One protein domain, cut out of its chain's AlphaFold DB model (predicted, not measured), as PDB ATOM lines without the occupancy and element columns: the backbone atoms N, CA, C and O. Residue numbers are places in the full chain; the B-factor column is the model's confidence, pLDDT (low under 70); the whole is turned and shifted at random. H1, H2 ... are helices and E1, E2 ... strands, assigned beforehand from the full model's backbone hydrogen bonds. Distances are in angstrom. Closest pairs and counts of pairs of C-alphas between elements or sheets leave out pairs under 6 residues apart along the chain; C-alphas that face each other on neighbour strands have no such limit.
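Overview. This is residues 4 to 150 of the 193 residues of the protein "YkuD domain-containing protein" of Spongiibacteraceae bacterium (UniProt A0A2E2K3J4). The domain has two lobes set end to end along its longest axis. One is a small sheet, E4, E1 and E5, with H4 packed on it and H5 grazing it; the other is the strand pair E2 and E3, with H1 packed on E3 and the short H2 nearby, and residues 7 to 13 and 69 to 78 run between the lobes. H3 and the long links around it lie to one side of the first lobe. The 147 printed residues hold, along the chain, E1 H1 H2 E2 E3 E4 H3 H4 H5 E5, both sheets antiparallel and the class mixed, helices and strands, with 60 residues, under half, in named elements. The whole is compact, with a radius of gyration of the C-alphas of 16.8 A and spans of 52 by 36 by 30 A.

Arrangement. Look first at the inner strand E1, residues 4 to 6. Beside it runs E5, residues 146 to 149, antiparallel, with N 4 and O 148 2.9 A apart. E4, residues 79 to 82, is its other antiparallel neighbour, with N 5 and O 80 at 2.8 A. H4, residues 117 to 124, is on this sheet over E4 and E1, at a height over the sheet of 9.5 A, slantwise to the strands at 43 degrees to E1 on the local plane. H5, residues 133 to 141, only grazes the sheet with residues 136 to 140. H4 and H5 form a helical hairpin and touch, opposite ways at a steep tilt of 43 degrees, closest at the C-alphas of Ala 122 and Arg 133, 5.6 A. Residues 91 to 92 pair antiparallel with 80 to 81 of E4 and parallel with 112 to 113. H3, residues 97 to 101, touches no helix. In the other lobe, E2, residues 37 to 40, and E3, residues 65 to 68, form an antiparallel hairpin, with N 38 and O 67 at 2.8 A. The closest C-alphas of H1, residues 14 to 27, and E3 are those of Ala 17 and Val 66, 6.4 A apart. H1, with residues 24 to 25 alone, and H2, residues 30 to 34, only just touch, only at the corner, with 3 pairs of C-alphas within 8 A, the closest those of Phe 25 and Ile 32 at 6.6 A. Every O i to N i+4 pair is within hydrogen-bond range in H2, H4 and H5; H1 has 6 of 10, and H3 has 0 of 1, with 2 of 2 O i to N i+3 pairs.

Along the chain. Find C-alpha 4 at (10.124, -82.083, 340.015), where E1 begins. H1 starts at C-alpha 14, (-4.312, -66.090, 332.786), and runs 19.2 A; H5 runs 12.3 A. E5 ends at C-alpha 149, (10.885, -83.902, 346.236).

Size, cuts and confidence. The C-alphas farthest apart are those of Ser 56 and Pro 129, 53.1 A. The printed part has no cut. The links E2 to E3, E4 to H3 and H3 to H4 are long. The mean pLDDT of the printed part is 94.2, and no printed residue is under 70.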
ATOM      1  N   LEU A   4      10.635 -81.953 341.373       97.75
ATOM      2  CA  LEU A   4      10.124 -82.083 340.015       97.75
ATOM      3  C   LEU A   4       8.718 -82.682 340.038       97.75
ATOM      4  O   LEU A   4       8.307 -83.287 341.028       97.75
ATOM      5  N   VAL A   5       7.973 -82.486 338.961       98.31
ATOM      6  CA  VAL A   5       6.638 -83.047 338.765       98.31
ATOM      7  C   VAL A   5       6.667 -83.861 337.484       98.31
ATOM      8  O   VAL A   5       6.923 -83.304 336.419       98.31
ATOM      9  N   LEU A   6       6.438 -85.167 337.596       98.44
ATOM     10  CA  LEU A   6       6.225 -86.065 336.462       98.44
ATOM     11  C   LEU A   6       4.760 -85.991 336.042       98.44
ATOM     12  O   LEU A   6       3.891 -85.916 336.909       98.44
ATOM     13  N   ASN A   7       4.502 -86.023 334.734       98.31
ATOM     14  CA  ASN A   7       3.174 -85.864 334.135       98.31
ATOM     15  C   ASN A   7       2.412 -84.651 334.708       98.31
ATOM     16  O   ASN A   7       1.332 -84.829 335.271       98.31
ATOM     17  N   PRO A   8       2.973 -83.430 334.634       97.88
ATOM     18  CA  PRO A   8       2.358 -82.265 335.255       97.88
ATOM     19  C   PRO A   8       1.052 -81.865 334.559       97.88
ATOM     20  O   PRO A   8       0.977 -81.804 333.328       97.88
ATOM     21  N   TRP A   9       0.050 -81.470 335.339       97.31
ATOM     22  CA  TRP A   9      -1.003 -80.591 334.845       97.31
ATOM     23  C   TRP A   9      -0.391 -79.250 334.450       97.31
ATOM     24  O   TRP A   9       0.416 -78.662 335.179       97.31
ATOM     25  N   TRP A  10      -0.800 -78.732 333.295       96.19
ATOM     26  CA  TRP A  10      -0.414 -77.388 332.893       96.19
ATOM     27  C   TRP A  10      -1.503 -76.387 333.247       96.19
ATOM     28  O   TRP A  10      -2.441 -76.179 332.482       96.19
ATOM     29  N   GLU A  11      -1.357 -75.735 334.396       94.38
ATOM     30  CA  GLU A  11      -2.137 -74.545 334.739       94.38
ATOM     31  C   GLU A  11      -1.732 -73.399 333.802       94.38
ATOM     32  O   GLU A  11      -0.604 -72.899 333.850       94.38
ATOM     33  N   THR A  12      -2.640 -73.010 332.908       93.62
ATOM     34  CA  THR A  12      -2.348 -71.997 331.895       93.62
ATOM     35  C   THR A  12      -2.341 -70.606 332.540       93.62
ATOM     36  O   THR A  12      -3.339 -70.213 333.153       93.62
ATOM     37  N   PRO A  13      -1.270 -69.806 332.370       91.88
ATOM     38  CA  PRO A  13      -1.253 -68.415 332.804       91.88
ATOM     39  C   PRO A  13      -2.453 -67.639 332.263       91.88
ATOM     40  O   PRO A  13      -2.797 -67.740 331.083       91.88
ATOM     41  N   ARG A  14      -3.060 -66.798 333.108       91.69
ATOM     42  CA  ARG A  14      -4.312 -66.090 332.786       91.69
ATOM     43  C   ARG A  14      -4.240 -65.313 331.467       91.69
ATOM     44  O   ARG A  14      -5.218 -65.274 330.729       91.69
ATOM     45  N   LYS A  15      -3.089 -64.707 331.158       92.12
ATOM     46  CA  LYS A  15      -2.867 -63.986 329.896       92.12
ATOM     47  C   LYS A  15      -2.944 -64.923 328.682       92.12
ATOM     48  O   LYS A  15      -3.670 -64.606 327.750       92.12
ATOM     49  N   LEU A  16      -2.265 -66.072 328.727       93.19
ATOM     50  CA  LEU A  16      -2.273 -67.067 327.645       93.19
ATOM     51  C   LEU A  16      -3.670 -67.672 327.454       93.19
ATOM     52  O   LEU A  16      -4.149 -67.776 326.330       93.19
ATOM     53  N   ALA A  17      -4.368 -67.989 328.549       95.19
ATOM     54  CA  ALA A  17      -5.737 -68.502 328.477       95.19
ATOM     55  C   ALA A  17      -6.677 -67.533 327.733       95.19
ATOM     56  O   ALA A  17      -7.459 -67.948 326.882       95.19
ATOM     57  N   ARG A  18      -6.561 -66.231 328.020       95.50
ATOM     58  CA  ARG A  18      -7.440 -65.182 327.478       95.50
ATOM     59  C   ARG A  18      -7.092 -64.745 326.058       95.50
ATOM     60  O   ARG A  18      -7.999 -64.396 325.314       95.50
ATOM     61  N   LEU A  19      -5.804 -64.670 325.729       95.06
ATOM     62  CA  LEU A  19      -5.338 -64.082 324.469       95.06
ATOM     63  C   LEU A  19      -5.011 -65.130 323.404       95.06
ATOM     64  O   LEU A  19      -5.207 -64.853 322.226       95.06
ATOM     65  N   ASP A  20      -4.581 -66.326 323.809       94.44
ATOM     66  CA  ASP A  20      -4.078 -67.332 322.869       94.44
ATOM     67  C   ASP A  20      -5.003 -68.547 322.775       94.44
ATOM     68  O   ASP A  20      -5.174 -69.107 321.692       94.44
ATOM     69  N   LEU A  21      -5.580 -68.987 323.900       95.94
ATOM     70  CA  LEU A  21      -6.429 -70.182 323.933       95.94
ATOM     71  C   LEU A  21      -7.900 -69.879 323.653       95.94
ATOM     72  O   LEU A  21      -8.503 -70.585 322.852       95.94
ATOM     73  N   LEU A  22      -8.472 -68.828 324.253       96.75
ATOM     74  CA  LEU A  22      -9.876 -68.463 324.031       96.75
ATOM     75  C   LEU A  22     -10.237 -68.343 322.534       96.75
ATOM     76  O   LEU A  22     -11.213 -68.979 322.141       96.75
ATOM     77  N   PRO A  23      -9.453 -67.659 321.671       96.88
ATOM     78  CA  PRO A  23      -9.761 -67.614 320.240       96.88
ATOM     79  C   PRO A  23      -9.778 -68.994 319.569       96.88
ATOM     80  O   PRO A  23     -10.563 -69.224 318.655       96.88
ATOM     81  N   LYS A  24      -8.941 -69.936 320.030       96.06
ATOM     82  CA  LYS A  24      -8.917 -71.312 319.508       96.06
ATOM     83  C   LYS A  24     -10.165 -72.081 319.919       96.06
ATOM     84  O   LYS A  24     -10.745 -72.761 319.088       96.06
ATOM     85  N   PHE A  25     -10.589 -71.934 321.173       95.69
ATOM     86  CA  PHE A  25     -11.815 -72.555 321.679       95.69
ATOM     87  C   PHE A  25     -13.065 -72.009 320.988       95.69
ATOM     88  O   PHE A  25     -14.005 -72.756 320.756       95.69
ATOM     89  N   GLN A  26     -13.071 -70.721 320.639       95.75
ATOM     90  CA  GLN A  26     -14.153 -70.099 319.873       95.75
ATOM     91  C   GLN A  26     -14.193 -70.596 318.427       95.75
ATOM     92  O   GLN A  26     -15.270 -70.875 317.912       95.75
ATOM     93  N   ALA A  27     -13.030 -70.714 317.783       96.50
ATOM     94  CA  ALA A  27     -12.935 -71.194 316.409       96.50
ATOM     95  C   ALA A  27     -13.309 -72.679 316.280       96.50
ATOM     96  O   ALA A  27     -13.980 -73.057 315.323       96.50
ATOM     97  N   ASP A  28     -12.874 -73.506 317.232       95.50
ATOM     98  CA  ASP A  28     -13.164 -74.936 317.264       95.50
ATOM     99  C   ASP A  28     -13.224 -75.457 318.711       95.50
ATOM    100  O   ASP A  28     -12.189 -75.775 319.307       95.50
ATOM    101  N   PRO A  29     -14.427 -75.588 319.301       93.25
ATOM    102  CA  PRO A  29     -14.584 -76.149 320.637       93.25
ATOM    103  C   PRO A  29     -14.103 -77.602 320.774       93.25
ATOM    104  O   PRO A  29     -13.783 -78.018 321.889       93.25
ATOM    105  N   ALA A  30     -14.008 -78.385 319.687       94.31
ATOM    106  CA  ALA A  30     -13.552 -79.777 319.756       94.31
ATOM    107  C   ALA A  30     -12.105 -79.880 320.264       94.31
ATOM    108  O   ALA A  30     -11.761 -80.815 320.997       94.31
ATOM    109  N   VAL A  31     -11.286 -78.854 319.992       95.06
ATOM    110  CA  VAL A  31      -9.894 -78.767 320.453       95.06
ATOM    111  C   VAL A  31      -9.766 -78.879 321.974       95.06
ATOM    112  O   VAL A  31      -8.742 -79.336 322.477       95.06
ATOM    113  N   ILE A  32     -10.800 -78.487 322.729       96.06
ATOM    114  CA  ILE A  32     -10.828 -78.589 324.190       96.06
ATOM    115  C   ILE A  32     -10.645 -80.044 324.612       96.06
ATOM    116  O   ILE A  32      -9.757 -80.352 325.407       96.06
ATOM    117  N   GLN A  33     -11.463 -80.940 324.059       94.75
ATOM    118  CA  GLN A  33     -11.415 -82.358 324.385       94.75
ATOM    119  C   GLN A  33     -10.175 -83.016 323.773       94.75
ATOM    120  O   GLN A  33      -9.469 -83.748 324.465       94.75
ATOM    121  N   GLU A  34      -9.858 -82.710 322.510       94.81
ATOM    122  CA  GLU A  34      -8.715 -83.299 321.795       94.81
ATOM    123  C   GLU A  34      -7.350 -82.980 322.419       94.81
ATOM    124  O   GLU A  34      -6.399 -83.762 322.288       94.81
ATOM    125  N   MET A  35      -7.238 -81.815 323.059       95.75
ATOM    126  CA  MET A  35      -6.027 -81.362 323.747       95.75
ATOM    127  C   MET A  35      -6.081 -81.596 325.261       95.75
ATOM    128  O   MET A  35      -5.090 -81.318 325.942       95.75
ATOM    129  N   GLY A  36      -7.198 -82.110 325.789       95.81
ATOM    130  CA  GLY A  36      -7.373 -82.423 327.206       95.81
ATOM    131  C   GLY A  36      -7.450 -81.192 328.114       95.81
ATOM    132  O   GLY A  36      -6.925 -81.220 329.228       95.81
ATOM    133  N   TYR A  37      -8.051 -80.095 327.650       97.75
ATOM    134  CA  TYR A  37      -8.276 -78.910 328.473       97.75
ATOM    135  C   TYR A  37      -9.455 -79.097 329.430       97.75
ATOM    136  O   TYR A  37     -10.488 -79.670 329.090       97.75
ATOM    137  N   GLN A  38      -9.301 -78.560 330.636       97.62
ATOM    138  CA  GLN A  38     -10.348 -78.427 331.638       97.62
ATOM    139  C   GLN A  38     -10.471 -76.972 332.074       97.62
ATOM    140  O   GLN A  38      -9.474 -76.249 332.172       97.62
ATOM    141  N   PHE A  39     -11.700 -76.578 332.393       97.81
ATOM    142  CA  PHE A  39     -12.037 -75.249 332.883       97.81
ATOM    143  C   PHE A  39     -12.493 -75.355 334.327       97.81
ATOM    144  O   PHE A  39     -13.279 -76.237 334.668       97.81
ATOM    145  N   LEU A  40     -11.981 -74.462 335.165       97.69
ATOM    146  CA  LEU A  40     -12.384 -74.330 336.556       97.69
ATOM    147  C   LEU A  40     -13.026 -72.960 336.768       97.69
ATOM    148  O   LEU A  40     -12.497 -71.951 336.285       97.69
ATOM    149  N   ASP A  41     -14.139 -72.922 337.493       95.94
ATOM    150  CA  ASP A  41     -14.764 -71.673 337.934       95.94
ATOM    151  C   ASP A  41     -13.972 -70.997 339.076       95.94
ATOM    152  O   ASP A  41     -12.876 -71.428 339.460       95.94
ATOM    153  N   SER A  42     -14.504 -69.899 339.620       93.31
ATOM    154  CA  SER A  42     -13.851 -69.163 340.709       93.31
ATOM    155  C   SER A  42     -13.823 -69.935 342.033       93.31
ATOM    156  O   SER A  42     -13.008 -69.621 342.900       93.31
ATOM    157  N   GLN A  43     -14.659 -70.963 342.174       95.06
ATOM    158  CA  GLN A  43     -14.716 -71.885 343.305       95.06
ATOM    159  C   GLN A  43     -13.830 -73.125 343.089       95.06
ATOM    160  O   GLN A  43     -13.657 -73.922 344.010       95.06
ATOM    161  N   GLY A  44     -13.235 -73.280 341.903       94.75
ATOM    162  CA  GLY A  44     -12.386 -74.412 341.545       94.75
ATOM    163  C   GLY A  44     -13.155 -75.651 341.081       94.75
ATOM    164  O   GLY A  44     -12.557 -76.725 341.003       94.75
ATOM    165  N   GLN A  45     -14.450 -75.532 340.779       96.75
ATOM    166  CA  GLN A  45     -15.254 -76.634 340.256       96.75
ATOM    167  C   GLN A  45     -15.041 -76.785 338.753       96.75
ATOM    168  O   GLN A  45     -14.880 -75.800 338.035       96.75
ATOM    169  N   VAL A  46     -15.033 -78.034 338.281       97.12
ATOM    170  CA  VAL A  46     -14.901 -78.339 336.853       97.12
ATOM    171  C   VAL A  46     -16.175 -77.922 336.129       97.12
ATOM    172  O   VAL A  46     -17.267 -78.352 336.493       97.12
ATOM    173  N   VAL A  47     -16.011 -77.111 335.091       96.50
ATOM    174  CA  VAL A  47     -17.094 -76.642 334.226       96.50
ATOM    175  C   VAL A  47     -17.153 -77.523 332.985       96.50
ATOM    176  O   VAL A  47     -16.118 -77.785 332.369       96.50
ATOM    177  N   ASP A  48     -18.357 -77.961 332.615       95.25
ATOM    178  CA  ASP A  48     -18.595 -78.660 331.351       95.25
ATOM    179  C   ASP A  48     -18.433 -77.680 330.173       95.25
ATOM    180  O   ASP A  48     -19.217 -76.731 330.061       95.25
ATOM    181  N   PRO A  49     -17.452 -77.895 329.276       93.94
ATOM    182  CA  PRO A  49     -17.242 -77.039 328.117       93.94
ATOM    183  C   PRO A  49     -18.451 -76.923 327.184       93.94
ATOM    184  O   PRO A  49     -18.599 -75.902 326.513       93.94
ATOM    185  N   ALA A  50     -19.305 -77.950 327.120       92.75
ATOM    186  CA  ALA A  50     -20.478 -77.964 326.249       92.75
ATOM    187  C   ALA A  50     -21.598 -77.032 326.744       92.75
ATOM    188  O   ALA A  50     -22.439 -76.608 325.955       92.75
ATOM    189  N   ALA A  51     -21.594 -76.689 328.035       92.94
ATOM    190  CA  ALA A  51     -22.555 -75.768 328.640       92.94
ATOM    191  C   ALA A  51     -22.127 -74.291 328.540       92.94
ATOM    192  O   ALA A  51     -22.862 -73.404 328.978       92.94
ATOM    193  N   VAL A  52     -20.939 -74.007 327.995       93.88
ATOM    194  CA  VAL A  52     -20.388 -72.652 327.888       93.88
ATOM    195  C   VAL A  52     -20.689 -72.065 326.510       93.88
ATOM    196  O   VAL A  52     -20.297 -72.621 325.485       93.88
ATOM    197  N   ASP A  53     -21.309 -70.885 326.477       94.12
ATOM    198  CA  ASP A  53     -21.389 -70.081 325.255       94.12
ATOM    199  C   ASP A  53     -20.053 -69.361 325.008       94.12
ATOM    200  O   ASP A  53     -19.832 -68.231 325.452       94.12
ATOM    201  N   TRP A  54     -19.145 -70.030 324.293       93.75
ATOM    202  CA  TRP A  54     -17.804 -69.520 323.988       93.75
ATOM    203  C   TRP A  54     -17.809 -68.201 323.207       93.75
ATOM    204  O   TRP A  54     -16.906 -67.386 323.401       93.75
ATOM    205  N   HIS A  55     -18.813 -67.961 322.360       93.25
ATOM    206  CA  HIS A  55     -18.887 -66.767 321.508       93.25
ATOM    207  C   HIS A  55     -19.311 -65.519 322.291       93.25
ATOM    208  O   HIS A  55     -18.971 -64.404 321.898       93.25
ATOM    209  N   SER A  56     -19.995 -65.698 323.424       93.56
ATOM    210  CA  SER A  56     -20.334 -64.605 324.347       93.56
ATOM    211  C   SER A  56     -19.139 -64.091 325.164       93.56
ATOM    212  O   SER A  56     -19.196 -63.012 325.762       93.56
ATOM    213  N   LEU A  57     -18.043 -64.856 325.211       95.06
ATOM    214  CA  LEU A  57     -16.867 -64.528 326.006       95.06
ATOM    215  C   LEU A  57     -15.886 -63.666 325.212       95.06
ATOM    216  O   LEU A  57     -15.618 -63.886 324.036       95.06
ATOM    217  N   GLY A  58     -15.282 -62.699 325.889       95.12
ATOM    218  CA  GLY A  58     -14.157 -61.932 325.375       95.12
ATOM    219  C   GLY A  58     -12.963 -62.045 326.315       95.12
ATOM    220  O   GLY A  58     -13.112 -62.483 327.462       95.12
ATOM    221  N   PRO A  59     -11.772 -61.574 325.902       94.19
ATOM    222  CA  PRO A  59     -10.609 -61.583 326.770       94.19
ATOM    223  C   PRO A  59     -10.903 -60.931 328.120       94.19
ATOM    224  O   PRO A  59     -10.501 -61.466 329.138       94.19
ATOM    225  N   ALA A  60     -11.614 -59.803 328.187       93.94
ATOM    226  CA  ALA A  60     -11.943 -59.133 329.453       93.94
ATOM    227  C   ALA A  60     -12.916 -59.912 330.357       93.94
ATOM    228  O   ALA A  60     -12.777 -59.838 331.577       93.94
ATOM    229  N   SER A  61     -13.851 -60.662 329.775       92.81
ATOM    230  CA  SER A  61     -14.939 -61.340 330.489       92.81
ATOM    231  C   SER A  61     -14.694 -62.828 330.741       92.81
ATOM    232  O   SER A  61     -15.524 -63.459 331.379       92.81
ATOM    233  N   PHE A  62     -13.565 -63.389 330.291       95.31
ATOM    234  CA  PHE A  62     -13.232 -64.802 330.470       95.31
ATOM    235  C   PHE A  62     -13.050 -65.169 331.962       95.31
ATOM    236  O   PHE A  62     -12.048 -64.762 332.572       95.31
ATOM    237  N   PRO A  63     -13.989 -65.925 332.568       95.19
ATOM    238  CA  PRO A  63     -14.043 -66.095 334.020       95.19
ATOM    239  C   PRO A  63     -13.288 -67.334 334.513       95.19
ATOM    240  O   PRO A  63     -13.094 -67.496 335.715       95.19
ATOM    241  N   PHE A  64     -12.861 -68.209 333.602       96.75
ATOM    242  CA  PHE A  64     -12.347 -69.527 333.947       96.75
ATOM    243  C   PHE A  64     -10.834 -69.541 334.144       96.75
ATOM    244  O   PHE A  64     -10.073 -68.844 333.463       96.75
ATOM    245  N   ARG A  65     -10.385 -70.422 335.035       96.81
ATOM    246  CA  ARG A  65      -9.017 -70.942 335.007       96.81
ATOM    247  C   ARG A  65      -8.963 -72.115 334.037       96.81
ATOM    248  O   ARG A  65      -9.863 -72.948 334.035       96.81
ATOM    249  N   VAL A  66      -7.905 -72.186 333.237       97.38
ATOM    250  CA  VAL A  66      -7.705 -73.260 332.255       97.38
ATOM    251  C   VAL A  66      -6.523 -74.105 332.686       97.38
ATOM    252  O   VAL A  66      -5.463 -73.565 333.014       97.38
ATOM    253  N   ARG A  67      -6.690 -75.424 332.645       97.38
ATOM    254  CA  ARG A  67      -5.590 -76.369 332.822       97.38
ATOM    255  C   ARG A  67      -5.606 -77.441 331.745       97.38
ATOM    256  O   ARG A  67      -6.675 -77.843 331.299       97.38
ATOM    257  N   GLN A  68      -4.434 -77.908 331.335       97.81
ATOM    258  CA  GLN A  68      -4.293 -79.013 330.388       97.81
ATOM    259  C   GLN A  68      -3.881 -80.288 331.121       97.81
ATOM    260  O   GLN A  68      -2.951 -80.263 331.934       97.81
ATOM    261  N   ALA A  69      -4.565 -81.390 330.821       97.25
ATOM    262  CA  ALA A  69      -4.286 -82.698 331.391       97.25
ATOM    263  C   ALA A  69      -2.897 -83.220 330.993       97.25
ATOM    264  O   ALA A  69      -2.378 -82.865 329.928       97.25
ATOM    265  N   PRO A  70      -2.272 -84.072 331.822       97.75
ATOM    266  CA  PRO A  70      -1.055 -84.772 331.434       97.75
ATOM    267  C   PRO A  70      -1.269 -85.629 330.179       97.75
ATOM    268  O   PRO A  70      -2.298 -86.285 330.033       97.75
ATOM    269  N   GLY A  71      -0.290 -85.641 329.274       94.81
ATOM    270  CA  GLY A  71      -0.362 -86.392 328.018       94.81
ATOM    271  C   GLY A  71       0.690 -85.944 327.004       94.81
ATOM    272  O   GLY A  71       1.417 -84.983 327.247       94.81
ATOM    273  N   ASP A  72       0.758 -86.614 325.849       93.50
ATOM    274  CA  ASP A  72       1.751 -86.323 324.795       93.50
ATOM    275  C   ASP A  72       1.659 -84.904 324.238       93.50
ATOM    276  O   ASP A  72       2.654 -84.348 323.792       93.50
ATOM    277  N   LYS A  73       0.466 -84.304 324.277       94.88
ATOM    278  CA  LYS A  73       0.210 -82.947 323.778       94.88
ATOM    279  C   LYS A  73       0.299 -81.871 324.865       94.88
ATOM    280  O   LYS A  73       0.014 -80.706 324.586       94.88
ATOM    281  N   ASN A  74       0.629 -82.241 326.104       96.62
ATOM    282  CA  ASN A  74       0.703 -81.298 327.216       96.62
ATOM    283  C   ASN A  74       1.830 -80.287 326.973       96.62
ATOM    284  O   ASN A  74       2.956 -80.687 326.695       96.62
ATOM    285  N   ALA A  75       1.567 -78.984 327.097       95.12
ATOM    286  CA  ALA A  75       2.570 -77.957 326.798       95.12
ATOM    287  C   ALA A  75       3.815 -77.986 327.711       95.12
ATOM    288  O   ALA A  75       4.868 -77.473 327.320       95.12
ATOM    289  N   LEU A  76       3.708 -78.588 328.902       96.19
ATOM    290  CA  LEU A  76       4.817 -78.845 329.828       96.19
ATOM    291  C   LEU A  76       5.514 -80.192 329.591       96.19
ATOM    292  O   LEU A  76       6.454 -80.514 330.316       96.19
ATOM    293  N   GLY A  77       5.056 -80.979 328.615       96.94
ATOM    294  CA  GLY A  77       5.553 -82.318 328.326       96.94
ATOM    295  C   GLY A  77       5.399 -83.277 329.510       96.94
ATOM    296  O   GLY A  77       4.398 -83.265 330.224       96.94
ATOM    297  N   ARG A  78       6.390 -84.151 329.706       97.75
ATOM    298  CA  ARG A  78       6.367 -85.237 330.696       97.75
ATOM    299  C   ARG A  78       6.950 -84.874 332.056       97.75
ATOM    300  O   ARG A  78       6.708 -85.602 333.016       97.75
ATOM    301  N   VAL A  79       7.696 -83.777 332.176       98.06
ATOM    302  CA  VAL A  79       8.290 -83.367 333.454       98.06
ATOM    303  C   VAL A  79       8.481 -81.858 333.551       98.06
ATOM    304  O   VAL A  79       8.837 -81.187 332.585       98.06
ATOM    305  N   LYS A  80       8.283 -81.328 334.755       97.19
ATOM    306  CA  LYS A  80       8.551 -79.936 335.120       97.19
ATOM    307  C   LYS A  80       9.443 -79.881 336.358       97.19
ATOM    308  O   LYS A  80       9.195 -80.576 337.336       97.19
ATOM    309  N   PHE A  81      10.457 -79.024 336.335       97.69
ATOM    310  CA  PHE A  81      11.454 -78.849 337.385       97.69
ATOM    311  C   PHE A  81      11.274 -77.515 338.091       97.69
ATOM    312  O   PHE A  81      11.383 -76.444 337.489       97.69
ATOM    313  N   MET A  82      11.056 -77.582 339.399       95.81
ATOM    314  CA  MET A  82      10.745 -76.417 340.207       95.81
ATOM    315  C   MET A  82      11.964 -75.963 340.993       95.81
ATOM    316  O   MET A  82      12.624 -76.738 341.693       95.81
ATOM    317  N   PHE A  83      12.270 -74.673 340.892       94.19
ATOM    318  CA  PHE A  83      13.331 -74.025 341.648       94.19
ATOM    319  C   PHE A  83      12.836 -72.692 342.223       94.19
ATOM    320  O   PHE A  83      12.001 -72.039 341.598       94.19
ATOM    321  N   PRO A  84      13.316 -72.288 343.414       88.00
ATOM    322  CA  PRO A  84      12.925 -71.013 344.003       88.00
ATOM    323  C   PRO A  84      13.321 -69.859 343.088       88.00
ATOM    324  O   PRO A  84      14.491 -69.737 342.731       88.00
ATOM    325  N   ASN A  85      12.355 -69.031 342.712       86.94
ATOM    326  CA  ASN A  85      12.591 -67.753 342.060       86.94
ATOM    327  C   ASN A  85      11.386 -66.831 342.297       86.94
ATOM    328  O   ASN A  85      10.299 -67.302 342.621       86.94
ATOM    329  N   VAL A  86      11.603 -65.517 342.195       83.81
ATOM    330  CA  VAL A  86      10.541 -64.502 342.359       83.81
ATOM    331  C   VAL A  86       9.653 -64.375 341.120       83.81
ATOM    332  O   VAL A  86       8.650 -63.670 341.136       83.81
ATOM    333  N   HIS A  87      10.041 -65.047 340.041       78.31
ATOM    334  CA  HIS A  87       9.280 -65.141 338.813       78.31
ATOM    335  C   HIS A  87       8.543 -66.491 338.805       78.31
ATOM    336  O   HIS A  87       8.922 -67.440 339.485       78.31
ATOM    337  N   GLU A  88       7.459 -66.624 338.053       79.31
ATOM    338  CA  GLU A  88       6.767 -67.916 337.916       79.31
ATOM    339  C   GLU A  88       7.458 -68.804 336.860       79.31
ATOM    340  O   GLU A  88       6.801 -69.465 336.058       79.31
ATOM    341  N   VAL A  89       8.798 -68.791 336.830       87.69
ATOM    342  CA  VAL A  89       9.630 -69.480 335.833       87.69
ATOM    343  C   VAL A  89      10.056 -70.847 336.358       87.69
ATOM    344  O   VAL A  89      10.355 -71.030 337.537       87.69
ATOM    345  N   TYR A  90      10.096 -71.828 335.465       92.44
ATOM    346  CA  TYR A  90      10.540 -73.190 335.746       92.44
ATOM    347  C   TYR A  90      11.161 -73.807 334.494       92.44
ATOM    348  O   TYR A  90      10.961 -73.306 333.381       92.44
ATOM    349  N   LEU A  91      11.910 -74.900 334.677       96.44
ATOM    350  CA  LEU A  91      12.348 -75.721 333.552       96.44
ATOM    351  C   LEU A  91      11.291 -76.784 333.278       96.44
ATOM    352  O   LEU A  91      10.686 -77.295 334.219       96.44
ATOM    353  N   HIS A  92      11.052 -77.138 332.025       97.25
ATOM    354  CA  HIS A  92      10.079 -78.173 331.700       97.25
ATOM    355  C   HIS A  92      10.356 -78.842 330.358       97.25
ATOM    356  O   HIS A  92      11.129 -78.356 329.535       97.25
ATOM    357  N   ASP A  93       9.708 -79.977 330.157       97.56
ATOM    358  CA  ASP A  93       9.645 -80.682 328.890       97.56
ATOM    359  C   ASP A  93       8.726 -79.957 327.877       97.56
ATOM    360  O   ASP A  93       8.013 -79.012 328.207       97.56
ATOM    361  N   THR A  94       8.728 -80.352 326.609       96.06
ATOM    362  CA  THR A  94       7.847 -79.818 325.578       96.06
ATOM    363  C   THR A  94       7.520 -80.879 324.522       96.06
ATOM    364  O   THR A  94       8.392 -81.666 324.152       96.06
ATOM    365  N   PRO A  95       6.298 -80.871 323.963       94.44
ATOM    366  CA  PRO A  95       5.972 -81.689 322.800       94.44
ATOM    367  C   PRO A  95       6.634 -81.158 321.518       94.44
ATOM    368  O   PRO A  95       6.798 -81.890 320.550       94.44
ATOM    369  N   SER A  96       7.052 -79.888 321.493       93.25
ATOM    370  CA  SER A  96       7.625 -79.224 320.318       93.25
ATOM    371  C   SER A  96       9.138 -79.455 320.191       93.25
ATOM    372  O   SER A  96       9.920 -78.503 320.226       93.25
ATOM    373  N   ARG A  97       9.556 -80.721 320.052       91.88
ATOM    374  CA  ARG A  97      10.977 -81.125 319.990       91.88
ATOM    375  C   ARG A  97      11.746 -80.487 318.834       91.88
ATOM    376  O   ARG A  97      12.892 -80.085 319.013       91.88
ATOM    377  N   ASP A  98      11.098 -80.303 317.686       92.19
ATOM    378  CA  ASP A  98      11.740 -79.748 316.488       92.19
ATOM    379  C   ASP A  98      12.324 -78.344 316.706       92.19
ATOM    380  O   ASP A  98      13.254 -77.938 316.008       92.19
ATOM    381  N   LEU A  99      11.826 -77.595 317.698       91.06
ATOM    382  CA  LEU A  99      12.331 -76.261 318.025       91.06
ATOM    383  C   LEU A  99      13.770 -76.275 318.562       91.06
ATOM    384  O   LEU A  99      14.457 -75.261 318.445       91.06
ATOM    385  N   PHE A 100      14.263 -77.399 319.095       92.94
ATOM    386  CA  PHE A 100      15.655 -77.505 319.547       92.94
ATOM    387  C   PHE A 100      16.661 -77.513 318.387       92.94
ATOM    388  O   PHE A 100      17.805 -77.108 318.578       92.94
ATOM    389  N   SER A 101      16.223 -77.865 317.172       91.12
ATOM    390  CA  SER A 101      17.053 -77.811 315.957       91.12
ATOM    391  C   SER A 101      17.272 -76.392 315.414       91.12
ATOM    392  O   SER A 101      18.107 -76.181 314.536       91.12
ATOM    393  N   LYS A 102      16.521 -75.397 315.906       88.38
ATOM    394  CA  LYS A 102      16.598 -74.017 315.414       88.38
ATOM    395  C   LYS A 102      17.810 -73.295 315.999       88.38
ATOM    396  O   LYS A 102      18.155 -73.492 317.164       88.38
ATOM    397  N   THR A 103      18.417 -72.412 315.207       84.31
ATOM    398  CA  THR A 103      19.520 -71.543 315.653       84.31
ATOM    399  C   THR A 103      19.051 -70.559 316.723       84.31
ATOM    400  O   THR A 103      19.659 -70.464 317.786       84.31
ATOM    401  N   ARG A 104      17.929 -69.877 316.465       83.88
ATOM    402  CA  ARG A 104      17.236 -68.995 317.413       83.88
ATOM    403  C   ARG A 104      16.135 -69.794 318.122       83.88
ATOM    404  O   ARG A 104      15.405 -70.514 317.444       83.88
ATOM    405  N   ARG A 105      16.042 -69.726 319.459       88.94
ATOM    406  CA  ARG A 105      15.192 -70.623 320.287       88.94
ATOM    407  C   ARG A 105      14.347 -69.922 321.360       88.94
ATOM    408  O   ARG A 105      13.844 -70.566 322.277       88.94
ATOM    409  N   ASP A 106      14.131 -68.622 321.239       82.81
ATOM    410  CA  ASP A 106      13.324 -67.780 322.132       82.81
ATOM    411  C   ASP A 106      11.803 -67.881 321.864       82.81
ATOM    412  O   ASP A 106      11.064 -66.910 321.965       82.81
ATOM    413  N   PHE A 107      11.296 -69.082 321.567       80.81
ATOM    414  CA  PHE A 107       9.880 -69.335 321.237       80.81
ATOM    415  C   PHE A 107       8.970 -69.558 322.459       80.81
ATOM    416  O   PHE A 107       7.890 -70.145 322.338       80.81
ATOM    417  N   SER A 108       9.427 -69.207 323.659       80.06
ATOM    418  CA  SER A 108       8.693 -69.463 324.902       80.06
ATOM    419  C   SER A 108       8.085 -68.180 325.460       80.06
ATOM    420  O   SER A 108       8.635 -67.095 325.303       80.06
ATOM    421  N   SER A 109       6.985 -68.310 326.199       78.25
ATOM    422  CA  SER A 109       6.375 -67.192 326.930       78.25
ATOM    423  C   SER A 109       7.067 -66.897 328.274       78.25
ATOM    424  O   SER A 109       6.459 -66.265 329.134       78.25
ATOM    425  N   GLY A 110       8.302 -67.382 328.480       77.88
ATOM    426  CA  GLY A 110       9.137 -67.078 329.652       77.88
ATOM    427  C   GLY A 110       9.649 -68.283 330.452       77.88
ATOM    428  O   GLY A 110      10.568 -68.119 331.249       77.88
ATOM    429  N   CYS A 111       9.103 -69.488 330.259       85.94
ATOM    430  CA  CYS A 111       9.624 -70.712 330.889       85.94
ATOM    431  C   CYS A 111      10.695 -71.393 330.025       85.94
ATOM    432  O   CYS A 111      10.725 -71.226 328.808       85.94
ATOM    433  N   ILE A 112      11.572 -72.183 330.649       94.12
ATOM    434  CA  ILE A 112      12.756 -72.742 329.984       94.12
ATOM    435  C   ILE A 112      12.480 -74.191 329.578       94.12
ATOM    436  O   ILE A 112      12.283 -75.059 330.427       94.12
ATOM    437  N   ARG A 113      12.485 -74.472 328.273       95.94
ATOM    438  CA  ARG A 113      12.302 -75.835 327.752       95.94
ATOM    439  C   ARG A 113      13.621 -76.609 327.772       95.94
ATOM    440  O   ARG A 113      14.657 -76.065 327.398       95.94
ATOM    441  N   VAL A 114      13.573 -77.878 328.169       96.38
ATOM    442  CA  VAL A 114      14.727 -78.790 328.251       96.38
ATOM    443  C   VAL A 114      14.615 -79.861 327.166       96.38
ATOM    444  O   VAL A 114      13.562 -80.484 327.032       96.38
ATOM    445  N   ASN A 115      15.690 -80.069 326.396       95.69
ATOM    446  CA  ASN A 115      15.707 -81.011 325.270       95.69
ATOM    447  C   ASN A 115      15.605 -82.472 325.718       95.69
ATOM    448  O   ASN A 115      14.752 -83.194 325.207       95.69
ATOM    449  N   ASP A 116      16.391 -82.847 326.734       96.81
ATOM    450  CA  ASP A 116      16.489 -84.214 327.265       96.81
ATOM    451  C   ASP A 116      16.023 -84.266 328.732       96.81
ATOM    452  O   ASP A 116      16.805 -84.427 329.675       96.81
ATOM    453  N   PRO A 117      14.725 -84.043 328.987       97.12
ATOM    454  CA  PRO A 117      14.256 -83.761 330.332       97.12
ATOM    455  C   PRO A 117      14.161 -85.016 331.201       97.12
ATOM    456  O   PRO A 117      14.310 -84.911 332.412       97.12
ATOM    457  N   LEU A 118      13.969 -86.212 330.636       97.19
ATOM    458  CA  LEU A 118      14.004 -87.448 331.432       97.19
ATOM    459  C   LEU A 118      15.430 -87.818 331.864       97.19
ATOM    460  O   LEU A 118      15.612 -88.345 332.962       97.19
ATOM    461  N   ASP A 119      16.440 -87.484 331.055       97.56
ATOM    462  CA  ASP A 119      17.848 -87.605 331.450       97.56
ATOM    463  C   ASP A 119      18.180 -86.620 332.570       97.56
ATOM    464  O   ASP A 119      18.754 -87.011 333.589       97.56
ATOM    465  N   LEU A 120      17.725 -85.366 332.452       97.50
ATOM    466  CA  LEU A 120      17.859 -84.391 333.533       97.50
ATOM    467  C   LEU A 120      17.146 -84.860 334.811       97.50
ATOM    468  O   LEU A 120      17.706 -84.736 335.898       97.50
ATOM    469  N   ALA A 121      15.943 -85.434 334.706       97.56
ATOM    470  CA  ALA A 121      15.221 -85.981 335.854       97.56
ATOM    471  C   ALA A 121      15.996 -87.113 336.538       97.56
ATOM    472  O   ALA A 121      16.128 -87.100 337.762       97.56
ATOM    473  N   ALA A 122      16.559 -88.045 335.765       96.88
ATOM    474  CA  ALA A 122      17.390 -89.118 336.300       96.88
ATOM    475  C   ALA A 122      18.657 -88.578 336.985       96.88
ATOM    476  O   ALA A 122      18.989 -89.006 338.089       96.88
ATOM    477  N   TRP A 123      19.329 -87.593 336.381       96.19
ATOM    478  CA  TRP A 123      20.519 -86.972 336.966       96.19
ATOM    479  C   TRP A 123      20.207 -86.225 338.268       96.19
ATOM    480  O   TRP A 123      20.914 -86.391 339.261       96.19
ATOM    481  N   VAL A 124      19.129 -85.437 338.293       95.88
ATOM    482  CA  VAL A 124      18.698 -84.692 339.485       95.88
ATOM    483  C   VAL A 124      18.318 -85.639 340.628       95.88
ATOM    484  O   VAL A 124      18.564 -85.334 341.794       95.88
ATOM    485  N   LEU A 125      17.726 -86.793 340.310       95.75
ATOM    486  CA  LEU A 125      17.285 -87.780 341.296       95.75
ATOM    487  C   LEU A 125      18.362 -88.808 341.671       95.75
ATOM    488  O   LEU A 125      18.074 -89.705 342.458       95.75
ATOM    489  N   LYS A 126      19.609 -88.663 341.199       92.56
ATOM    490  CA  LYS A 126      20.695 -89.631 341.443       92.56
ATOM    491  C   LYS A 126      20.942 -89.950 342.925       92.56
ATOM    492  O   LYS A 126      21.269 -91.084 343.255       92.56
ATOM    493  N   SER A 127      20.750 -88.975 343.820       90.31
ATOM    494  CA  SER A 127      20.914 -89.143 345.276       90.31
ATOM    495  C   SER A 127      19.679 -89.765 345.952       90.31
ATOM    496  O   SER A 127      19.622 -89.852 347.175       90.31
ATOM    497  N   SER A 128      18.655 -90.164 345.190       92.56
ATOM    498  CA  SER A 128      17.420 -90.782 345.687       92.56
ATOM    499  C   SER A 128      17.345 -92.242 345.214       92.56
ATOM    500  O   SER A 128      16.829 -92.490 344.127       92.56
ATOM    501  N   PRO A 129      17.795 -93.232 346.014       87.88
ATOM    502  CA  PRO A 129      17.954 -94.629 345.576       87.88
ATOM    503  C   PRO A 129      16.685 -95.271 345.002       87.88
ATOM    504  O   PRO A 129      16.745 -96.145 344.143       87.88
ATOM    505  N   ASN A 130      15.522 -94.807 345.458       92.62
ATOM    506  CA  ASN A 130      14.225 -95.284 344.996       92.62
ATOM    507  C   ASN A 130      13.841 -94.779 343.598       92.62
ATOM    508  O   ASN A 130      12.843 -95.260 343.074       92.62
ATOM    509  N   TRP A 131      14.575 -93.829 343.015       95.75
ATOM    510  CA  TRP A 131      14.278 -93.174 341.742       95.75
ATOM    511  C   TRP A 131      15.277 -93.568 340.655       95.75
ATOM    512  O   TRP A 131      16.139 -92.793 340.249       95.75
ATOM    513  N   THR A 132      15.137 -94.794 340.158       95.31
ATOM    514  CA  THR A 132      15.863 -95.253 338.969       95.31
ATOM    515  C   THR A 132      15.252 -94.665 337.697       95.31
ATOM    516  O   THR A 132      14.078 -94.287 337.674       95.31
ATOM    517  N   ARG A 133      16.021 -94.650 336.599       95.38
ATOM    518  CA  ARG A 133      15.505 -94.260 335.276       95.38
ATOM    519  C   ARG A 133      14.252 -95.056 334.888       95.38
ATOM    520  O   ARG A 133      13.260 -94.458 334.492       95.38
ATOM    521  N   SER A 134      14.274 -96.370 335.097       96.81
ATOM    522  CA  SER A 134      13.130 -97.244 334.815       96.81
ATOM    523  C   SER A 134      11.885 -96.864 335.627       96.81
ATOM    524  O   SER A 134      10.796 -96.807 335.066       96.81
ATOM    525  N   ARG A 135      12.027 -96.501 336.910       96.94
ATOM    526  CA  ARG A 135      10.888 -96.023 337.709       96.94
ATOM    527  C   ARG A 135      10.336 -94.691 337.204       96.94
ATOM    528  O   ARG A 135       9.127 -94.479 337.229       96.94
ATOM    529  N   ILE A 136      11.205 -93.771 336.781       97.75
ATOM    530  CA  ILE A 136      10.765 -92.497 336.194       97.75
ATOM    531  C   ILE A 136       9.908 -92.781 334.954       97.75
ATOM    532  O   ILE A 136       8.814 -92.237 334.834       97.75
ATOM    533  N   GLU A 137      10.375 -93.667 334.074       97.44
ATOM    534  CA  GLU A 137       9.648 -94.078 332.869       97.44
ATOM    535  C   GLU A 137       8.331 -94.787 333.191       97.44
ATOM    536  O   GLU A 137       7.327 -94.495 332.551       97.44
ATOM    537  N   GLU A 138       8.292 -95.640 334.217       97.88
ATOM    538  CA  GLU A 138       7.062 -96.288 334.693       97.88
ATOM    539  C   GLU A 138       6.014 -95.255 335.139       97.88
ATOM    540  O   GLU A 138       4.852 -95.313 334.729       97.88
ATOM    541  N   VAL A 139       6.419 -94.259 335.937       97.81
ATOM    542  CA  VAL A 139       5.508 -93.188 336.364       97.81
ATOM    543  C   VAL A 139       5.050 -92.367 335.161       97.81
ATOM    544  O   VAL A 139       3.855 -92.096 335.043       97.81
ATOM    545  N   VAL A 140       5.951 -92.017 334.238       97.69
ATOM    546  CA  VAL A 140       5.594 -91.309 332.997       97.69
ATOM    547  C   VAL A 140       4.579 -92.114 332.179       97.69
ATOM    548  O   VAL A 140       3.538 -91.570 331.810       97.69
ATOM    549  N   ALA A 141       4.817 -93.412 331.983       97.56
ATOM    550  CA  ALA A 141       3.929 -94.318 331.255       97.56
ATOM    551  C   ALA A 141       2.550 -94.460 331.917       97.56
ATOM    552  O   ALA A 141       1.547 -94.591 331.221       97.56
ATOM    553  N   SER A 142       2.471 -94.363 333.249       97.31
ATOM    554  CA  SER A 142       1.189 -94.386 333.968       97.31
ATOM    555  C   SER A 142       0.293 -93.171 333.683       97.31
ATOM    556  O   SER A 142      -0.890 -93.190 334.020       97.31
ATOM    557  N   GLY A 143       0.854 -92.080 333.144       96.50
ATOM    558  CA  GLY A 143       0.154 -90.812 332.908       96.50
ATOM    559  C   GLY A 143      -0.281 -90.069 334.178       96.50
ATOM    560  O   GLY A 143      -0.810 -88.962 334.091       96.50
ATOM    561  N   ARG A 144      -0.053 -90.637 335.369       96.06
ATOM    562  CA  ARG A 144      -0.422 -90.014 336.639       96.06
ATOM    563  C   ARG A 144       0.568 -88.927 337.018       96.06
ATOM    564  O   ARG A 144       1.776 -89.169 337.038       96.06
ATOM    565  N   GLU A 145       0.039 -87.767 337.394       98.00
ATOM    566  CA  GLU A 145       0.842 -86.697 337.979       98.00
ATOM    567  C   GLU A 145       1.497 -87.172 339.282       98.00
ATOM    568  O   GLU A 145       0.848 -87.764 340.152       98.00
ATOM    569  N   MET A 146       2.794 -86.906 339.425       98.12
ATOM    570  CA  MET A 146       3.529 -87.215 340.643       98.12
ATOM    571  C   MET A 146       4.545 -86.128 340.961       98.12
ATOM    572  O   MET A 146       5.464 -85.861 340.189       98.12
ATOM    573  N   THR A 147       4.418 -85.545 342.151       97.88
ATOM    574  CA  THR A 147       5.435 -84.642 342.697       97.88
ATOM    575  C   THR A 147       6.530 -85.440 343.392       97.88
ATOM    576  O   THR A 147       6.261 -86.210 344.314       97.88
ATOM    577  N   VAL A 148       7.776 -85.198 342.997       97.38
ATOM    578  CA  VAL A 148       8.971 -85.832 343.551       97.38
ATOM    579  C   VAL A 148       9.858 -84.770 344.182       97.38
ATOM    580  O   VAL A 148      10.436 -83.930 343.491       97.38
ATOM    581  N   ARG A 149       9.973 -84.793 345.511       95.56
ATOM    582  CA  ARG A 149      10.885 -83.902 346.236       95.56
ATOM    583  C   ARG A 149      12.312 -84.428 346.143       95.56
ATOM    584  O   ARG A 149      12.539 -85.619 346.335       95.56
ATOM    585  N   LEU A 150      13.255 -83.531 345.872       94.50
ATOM    586  CA  LEU A 150      14.674 -83.869 345.864       94.50
ATOM    587  C   LEU A 150      15.159 -84.039 347.308       94.50
ATOM    588  O   LEU A 150      14.847 -83.207 348.161       94.50
TER     589      LEU A 150